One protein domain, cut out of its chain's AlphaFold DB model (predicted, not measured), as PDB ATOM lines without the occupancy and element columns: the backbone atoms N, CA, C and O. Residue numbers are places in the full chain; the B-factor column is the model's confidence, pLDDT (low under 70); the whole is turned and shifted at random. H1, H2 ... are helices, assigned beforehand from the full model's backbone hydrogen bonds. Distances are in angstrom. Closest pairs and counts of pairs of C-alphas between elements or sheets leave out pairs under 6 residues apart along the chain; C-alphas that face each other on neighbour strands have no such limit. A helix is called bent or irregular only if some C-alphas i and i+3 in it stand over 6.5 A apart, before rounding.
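This is residues 243 to 298 of the 298 residues of the protein "DUF4413 domain-containing protein" of Lupinus albus (UniProt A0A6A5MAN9). The model is a helical hairpin, slightly splayed: the longer helix, H2, has a kink and folds back beside H1 after a tight turn, and a tail, residues 286 to 298, runs across the open end. The printed part has 56 residues with two named helices, H1 then H2, and no named strand; its class is all helix. It is only just loose, close to compact, with a radius of gyration of the C-alphas of 12.4 A, and elongated, spanning 36 by 24 by 15 A.

H2, residues 268 to 285, touches H1, residues 249 to 263, closest at the C-alphas of Ser 263 and Arg 271, 4.8 A apart. They run opposite ways at a shallow tilt of 33 degrees, only just short of steep. In H1 every O i to N i+4 pair is within hydrogen-bond range; in H2, 12 of 14 are.

H2 is 24.9 A long and ends at C-alpha 285, (145.074, 171.377, 145.623). It is irregular, but only just: C-alphas 273 and 276 are 7.0 A apart, and it has a kink of 38 degrees near residue 276. H1, 20.5 A long, begins at C-alpha 249, (150.755, 170.275, 154.260).

The C-alphas farthest apart, Pro 243 and His 268, are 38.1 A apart. The printed part has no cut, and the link from H1 to H2 is tight. Residues 243 to 251 and 286 to 298 are under pLDDT 70.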
ATOM      1  N   PRO A 243     147.158 181.314 157.506       47.78
ATOM      2  CA  PRO A 243     147.359 180.319 156.464       47.78
ATOM      3  C   PRO A 243     147.688 178.966 157.110       47.78
ATOM      4  O   PRO A 243     148.844 178.580 157.259       47.78
ATOM      5  N   ILE A 244     146.639 178.212 157.457       47.59
ATOM      6  CA  ILE A 244     146.681 176.819 157.949       47.59
ATOM      7  C   ILE A 244     147.343 175.872 156.922       47.59
ATOM      8  O   ILE A 244     147.678 174.731 157.239       47.59
ATOM      9  N   ALA A 245     147.620 176.366 155.710       51.25
ATOM     10  CA  ALA A 245     148.346 175.675 154.656       51.25
ATOM     11  C   ALA A 245     149.685 175.061 155.100       51.25
ATOM     12  O   ALA A 245     150.115 174.145 154.424       51.25
ATOM     13  N   ASN A 246     150.316 175.493 156.203       51.94
ATOM     14  CA  ASN A 246     151.591 174.925 156.674       51.94
ATOM     15  C   ASN A 246     151.479 173.761 157.679       51.94
ATOM     16  O   ASN A 246     152.409 172.964 157.745       51.94
ATOM     17  N   LEU A 247     150.394 173.635 158.455       56.19
ATOM     18  CA  LEU A 247     150.306 172.619 159.523       56.19
ATOM     19  C   LEU A 247     149.887 171.238 159.015       56.19
ATOM     20  O   LEU A 247     150.334 170.244 159.566       56.19
ATOM     21  N   TYR A 248     149.070 171.192 157.960       59.97
ATOM     22  CA  TYR A 248     148.556 169.942 157.378       59.97
ATOM     23  C   TYR A 248     149.142 169.636 155.996       59.97
ATOM     24  O   TYR A 248     148.653 168.773 155.263       59.97
ATOM     25  N   LEU A 249     150.158 170.400 155.587       68.19
ATOM     26  CA  LEU A 249     150.755 170.275 154.260       68.19
ATOM     27  C   LEU A 249     151.438 168.926 154.081       68.19
ATOM     28  O   LEU A 249     151.401 168.374 152.987       68.19
ATOM     29  N   ALA A 250     152.026 168.398 155.156       67.00
ATOM     30  CA  ALA A 250     152.674 167.096 155.166       67.00
ATOM     31  C   ALA A 250     151.657 165.968 154.924       67.00
ATOM     32  O   ALA A 250     151.899 165.069 154.121       67.00
ATOM     33  N   GLU A 251     150.484 166.043 155.546       69.06
ATOM     34  CA  GLU A 251     149.396 165.083 155.386       69.06
ATOM     35  C   GLU A 251     148.772 165.179 153.993       69.06
ATOM     36  O   GLU A 251     148.548 164.157 153.343       69.06
ATOM     37  N   VAL A 252     148.546 166.394 153.487       75.75
ATOM     38  CA  VAL A 252     148.048 166.612 152.119       75.75
ATOM     39  C   VAL A 252     149.073 166.134 151.080       75.75
ATOM     40  O   VAL A 252     148.686 165.510 150.092       75.75
ATOM     41  N   ALA A 253     150.371 166.350 151.314       75.62
ATOM     42  CA  ALA A 253     151.448 165.831 150.471       75.62
ATOM     43  C   ALA A 253     151.520 164.296 150.501       75.62
ATOM     44  O   ALA A 253     151.701 163.672 149.459       75.62
ATOM     45  N   SER A 254     151.312 163.680 151.666       75.62
ATOM     46  CA  SER A 254     151.237 162.220 151.807       75.62
ATOM     47  C   SER A 254     150.064 161.634 151.011       75.62
ATOM     48  O   SER A 254     150.235 160.682 150.250       75.62
ATOM     49  N   ILE A 255     148.884 162.259 151.087       78.56
ATOM     50  CA  ILE A 255     147.718 161.867 150.278       78.56
ATOM     51  C   ILE A 255     148.022 162.007 148.780       78.56
ATOM     52  O   ILE A 255     147.678 161.113 148.003       78.56
ATOM     53  N   LYS A 256     148.697 163.091 148.370       82.25
ATOM     54  CA  LYS A 256     149.131 163.294 146.981       82.25
ATOM     55  C   LYS A 256     150.040 162.161 146.505       82.25
ATOM     56  O   LYS A 256     149.800 161.621 145.432       82.25
ATOM     57  N   ASP A 257     151.032 161.770 147.302       81.19
ATOM     58  CA  ASP A 257     151.976 160.703 146.951       81.19
ATOM     59  C   ASP A 257     151.273 159.347 146.772       81.19
ATOM     60  O   ASP A 257     151.519 158.642 145.792       81.19
ATOM     61  N   VAL A 258     150.326 159.006 147.654       84.25
ATOM     62  CA  VAL A 258     149.526 157.773 147.536       84.25
ATOM     63  C   VAL A 258     148.664 157.784 146.270       84.25
ATOM     64  O   VAL A 258     148.651 156.805 145.522       84.25
ATOM     65  N   ILE A 259     147.973 158.895 145.996       84.56
ATOM     66  CA  ILE A 259     147.145 159.059 144.792       84.56
ATOM     67  C   ILE A 259     148.010 159.005 143.525       84.56
ATOM     68  O   ILE A 259     147.628 158.374 142.537       84.56
ATOM     69  N   ASP A 260     149.187 159.632 143.539       85.31
ATOM     70  CA  ASP A 260     150.109 159.656 142.408       85.31
ATOM     71  C   ASP A 260     150.690 158.270 142.113       85.31
ATOM     72  O   ASP A 260     150.699 157.865 140.944       85.31
ATOM     73  N   LYS A 261     151.104 157.527 143.148       85.06
ATOM     74  CA  LYS A 261     151.568 156.136 143.035       85.06
ATOM     75  C   LYS A 261     150.482 155.232 142.472       85.06
ATOM     76  O   LYS A 261     150.714 154.584 141.457       85.06
ATOM     77  N   ALA A 262     149.281 155.267 143.048       83.81
ATOM     78  CA  ALA A 262     148.154 154.475 142.562       83.81
ATOM     79  C   ALA A 262     147.753 154.853 141.123       83.81
ATOM     80  O   ALA A 262     147.319 153.999 140.353       83.81
ATOM     81  N   SER A 263     147.935 156.116 140.708       88.50
ATOM     82  CA  SER A 263     147.635 156.530 139.325       88.50
ATOM     83  C   SER A 263     148.610 155.955 138.296       88.50
ATOM     84  O   SER A 263     148.284 155.887 137.112       88.50
ATOM     85  N   LYS A 264     149.797 155.538 138.748       88.88
ATOM     86  CA  LYS A 264     150.862 154.928 137.943       88.88
ATOM     87  C   LYS A 264     150.996 153.423 138.193       88.88
ATOM     88  O   LYS A 264     151.946 152.824 137.704       88.88
ATOM     89  N   ASP A 265     150.073 152.834 138.948       90.19
ATOM     90  CA  ASP A 265     150.086 151.412 139.279       90.19
ATOM     91  C   ASP A 265     149.981 150.557 138.007       90.19
ATOM     92  O   ASP A 265     149.315 150.953 137.046       90.19
ATOM     93  N   GLU A 266     150.625 149.390 137.974       87.31
ATOM     94  CA  GLU A 266     150.571 148.468 136.831       87.31
ATOM     95  C   GLU A 266     149.163 147.884 136.634       87.31
ATOM     96  O   GLU A 266     148.746 147.605 135.501       87.31
ATOM     97  N   ASN A 267     148.376 147.789 137.707       82.31
ATOM     98  CA  ASN A 267     147.022 147.272 137.677       82.31
ATOM     99  C   ASN A 267     146.028 148.301 137.106       82.31
ATOM    100  O   ASN A 267     145.783 149.364 137.679       82.31
ATOM    101  N   HIS A 268     145.391 147.945 135.986       85.94
ATOM    102  CA  HIS A 268     144.371 148.770 135.329       85.94
ATOM    103  C   HIS A 268     143.226 149.172 136.269       85.94
ATOM    104  O   HIS A 268     142.786 150.319 136.247       85.94
ATOM    105  N   PHE A 269     142.777 148.253 137.124       83.25
ATOM    106  CA  PHE A 269     141.691 148.504 138.067       83.25
ATOM    107  C   PHE A 269     142.057 149.582 139.096       83.25
ATOM    108  O   PHE A 269     141.251 150.467 139.377       83.25
ATOM    109  N   MET A 270     143.293 149.560 139.607       81.06
ATOM    110  CA  MET A 270     143.782 150.569 140.554       81.06
ATOM    111  C   MET A 270     143.840 151.956 139.909       81.06
ATOM    112  O   MET A 270     143.402 152.941 140.512       81.06
ATOM    113  N   ARG A 271     144.292 152.029 138.650       88.38
ATOM    114  CA  ARG A 271     144.331 153.285 137.887       88.38
ATOM    115  C   ARG A 271     142.939 153.868 137.649       88.38
ATOM    116  O   ARG A 271     142.747 155.068 137.843       88.38
ATOM    117  N   GLU A 272     141.962 153.048 137.266       87.50
ATOM    118  CA  GLU A 272     140.584 153.522 137.074       87.50
ATOM    119  C   GLU A 272     139.924 153.952 138.386       87.50
ATOM    120  O   GLU A 272     139.233 154.972 138.424       87.50
ATOM    121  N   MET A 273     140.176 153.225 139.476       83.75
ATOM    122  CA  MET A 273     139.626 153.556 140.790       83.75
ATOM    123  C   MET A 273     140.136 154.909 141.302       83.75
ATOM    124  O   MET A 273     139.366 155.703 141.848       83.75
ATOM    125  N   VAL A 274     141.430 155.192 141.122       89.88
ATOM    126  CA  VAL A 274     142.050 156.410 141.656       89.88
ATOM    127  C   VAL A 274     141.861 157.631 140.749       89.88
ATOM    128  O   VAL A 274     141.892 158.760 141.237       89.88
ATOM    129  N   ALA A 275     141.606 157.447 139.448       86.06
ATOM    130  CA  ALA A 275     141.406 158.534 138.484       86.06
ATOM    131  C   ALA A 275     140.418 159.632 138.949       86.06
ATOM    132  O   ALA A 275     140.797 160.810 138.960       86.06
ATOM    133  N   PRO A 276     139.186 159.324 139.407       84.38
ATOM    134  CA  PRO A 276     138.265 160.353 139.893       84.38
ATOM    135  C   PRO A 276     138.724 161.012 141.203       84.38
ATOM    136  O   PRO A 276     138.376 162.169 141.459       84.38
ATOM    137  N   MET A 277     139.495 160.303 142.036       86.50
ATOM    138  CA  MET A 277     140.072 160.853 143.268       86.50
ATOM    139  C   MET A 277     141.186 161.849 142.945       86.50
ATOM    140  O   MET A 277     141.199 162.938 143.516       86.50
ATOM    141  N   LYS A 278     142.038 161.528 141.965       85.69
ATOM    142  CA  LYS A 278     143.096 162.404 141.452       85.69
ATOM    143  C   LYS A 278     142.543 163.684 140.835       85.69
ATOM    144  O   LYS A 278     142.939 164.768 141.239       85.69
ATOM    145  N   ILE A 279     141.530 163.580 139.969       83.31
ATOM    146  CA  ILE A 279     140.861 164.753 139.374       83.31
ATOM    147  C   ILE A 279     140.317 165.694 140.455       83.31
ATOM    148  O   ILE A 279     140.443 166.916 140.352       83.31
ATOM    149  N   LYS A 280     139.694 165.144 141.504       77.62
ATOM    150  CA  LYS A 280     139.206 165.957 142.624       77.62
ATOM    151  C   LYS A 280     140.362 166.555 143.416       77.62
ATOM    152  O   LYS A 280     140.294 167.736 143.733       77.62
ATOM    153  N   PHE A 281     141.395 165.774 143.716       81.19
ATOM    154  CA  PHE A 281     142.564 166.255 144.442       81.19
ATOM    155  C   PHE A 281     143.214 167.441 143.716       81.19
ATOM    156  O   PHE A 281     143.313 168.524 144.289       81.19
ATOM    157  N   ASP A 282     143.520 167.290 142.427       80.06
ATOM    158  CA  ASP A 282     144.140 168.329 141.599       80.06
ATOM    159  C   ASP A 282     143.246 169.570 141.463       80.06
ATOM    160  O   ASP A 282     143.733 170.699 141.502       80.06
ATOM    161  N   LYS A 283     141.921 169.394 141.390       78.19
ATOM    162  CA  LYS A 283     140.966 170.513 141.353       78.19
ATOM    163  C   LYS A 283     141.049 171.410 142.592       78.19
ATOM    164  O   LYS A 283     140.865 172.618 142.465       78.19
ATOM    165  N   TYR A 284     141.249 170.832 143.777       71.44
ATOM    166  CA  TYR A 284     141.274 171.588 145.035       71.44
ATOM    167  C   TYR A 284     142.689 172.015 145.446       71.44
ATOM    168  O   TYR A 284     142.840 173.072 146.053       71.44
ATOM    169  N   TRP A 285     143.712 171.228 145.097       71.75
ATOM    170  CA  TRP A 285     145.074 171.377 145.623       71.75
ATOM    171  C   TRP A 285     146.155 171.566 144.549       71.75
ATOM    172  O   TRP A 285     147.271 171.951 144.885       71.75
ATOM    173  N   GLY A 286     145.849 171.381 143.260       65.81
ATOM    174  CA  GLY A 286     146.825 171.461 142.160       65.81
ATOM    175  C   GLY A 286     147.409 172.857 141.905       65.81
ATOM    176  O   GLY A 286     148.383 172.995 141.175       65.81
ATOM    177  N   GLY A 287     146.844 173.906 142.515       58.75
ATOM    178  CA  GLY A 287     147.390 175.267 142.477       58.75
ATOM    179  C   GLY A 287     148.472 175.554 143.529       58.75
ATOM    180  O   GLY A 287     149.110 176.608 143.466       58.75
ATOM    181  N   LEU A 288     148.690 174.659 144.504       58.66
ATOM    182  CA  LEU A 288     149.720 174.842 145.529       58.66
ATOM    183  C   LEU A 288     151.100 174.473 144.971       58.66
ATOM    184  O   LEU A 288     151.509 173.315 144.991       58.66
ATOM    185  N   LYS A 289     151.875 175.489 144.571       54.12
ATOM    186  CA  LYS A 289     153.292 175.342 144.173       54.12
ATOM    187  C   LYS A 289     154.181 174.713 145.260       54.12
ATOM    188  O   LYS A 289     155.283 174.271 144.958       54.12
ATOM    189  N   SER A 290     153.725 174.693 146.515       54.66
ATOM    190  CA  SER A 290     154.439 174.108 147.652       54.66
ATOM    191  C   SER A 290     154.371 172.578 147.715       54.66
ATOM    192  O   SER A 290     155.224 171.986 148.362       54.66
ATOM    193  N   LEU A 291     153.418 171.923 147.038       54.22
ATOM    194  CA  LEU A 291     153.271 170.456 147.061       54.22
ATOM    195  C   LEU A 291     154.202 169.721 146.082       54.22
ATOM    196  O   LEU A 291     154.434 168.527 146.250       54.22
ATOM    197  N   ASP A 292     154.740 170.422 145.081       53.09
ATOM    198  CA  ASP A 292     155.664 169.857 144.083       53.09
ATOM    199  C   ASP A 292     157.147 170.015 144.477       53.09
ATOM    200  O   ASP A 292     158.044 169.543 143.776       53.09
ATOM    201  N   GLY A 293     157.426 170.675 145.607       46.88
ATOM    202  CA  GLY A 293     158.770 170.858 146.147       46.88
ATOM    203  C   GLY A 293     159.091 169.823 147.221       46.88
ATOM    204  O   GLY A 293     158.360 169.690 148.196       46.88
ATOM    205  N   HIS A 294     160.216 169.121 147.066       42.06
ATOM    206  CA  HIS A 294     160.796 168.255 148.091       42.06
ATOM    207  C   HIS A 294     160.851 168.964 149.456       42.06
ATOM    208  O   HIS A 294     161.734 169.792 149.695       42.06
ATOM    209  N   TYR A 295     159.969 168.583 150.381       41.00
ATOM    210  CA  TYR A 295     160.163 168.833 151.805       41.00
ATOM    211  C   TYR A 295     161.366 168.007 152.265       41.00
ATOM    212  O   TYR A 295     161.237 166.856 152.676       41.00
ATOM    213  N   LYS A 296     162.571 168.575 152.150       33.66
ATOM    214  CA  LYS A 296     163.714 168.088 152.920       33.66
ATOM    215  C   LYS A 296     163.439 168.435 154.377       33.66
ATOM    216  O   LYS A 296     163.546 169.592 154.772       33.66
ATOM    217  N   CYS A 297     163.045 167.415 155.130       28.48
ATOM    218  CA  CYS A 297     163.005 167.447 156.583       28.48
ATOM    219  C   CYS A 297     164.369 167.950 157.094       28.48
ATOM    220  O   CYS A 297     165.399 167.391 156.708       28.48
ATOM    221  N   SER A 298     164.365 169.041 157.860       30.62
ATOM    222  CA  SER A 298     165.509 169.515 158.653       30.62
ATOM    223  C   SER A 298     165.220 169.234 160.115       30.62
ATOM    224  O   SER A 298     164.048 169.443 160.500       30.62
TER     225      SER A 298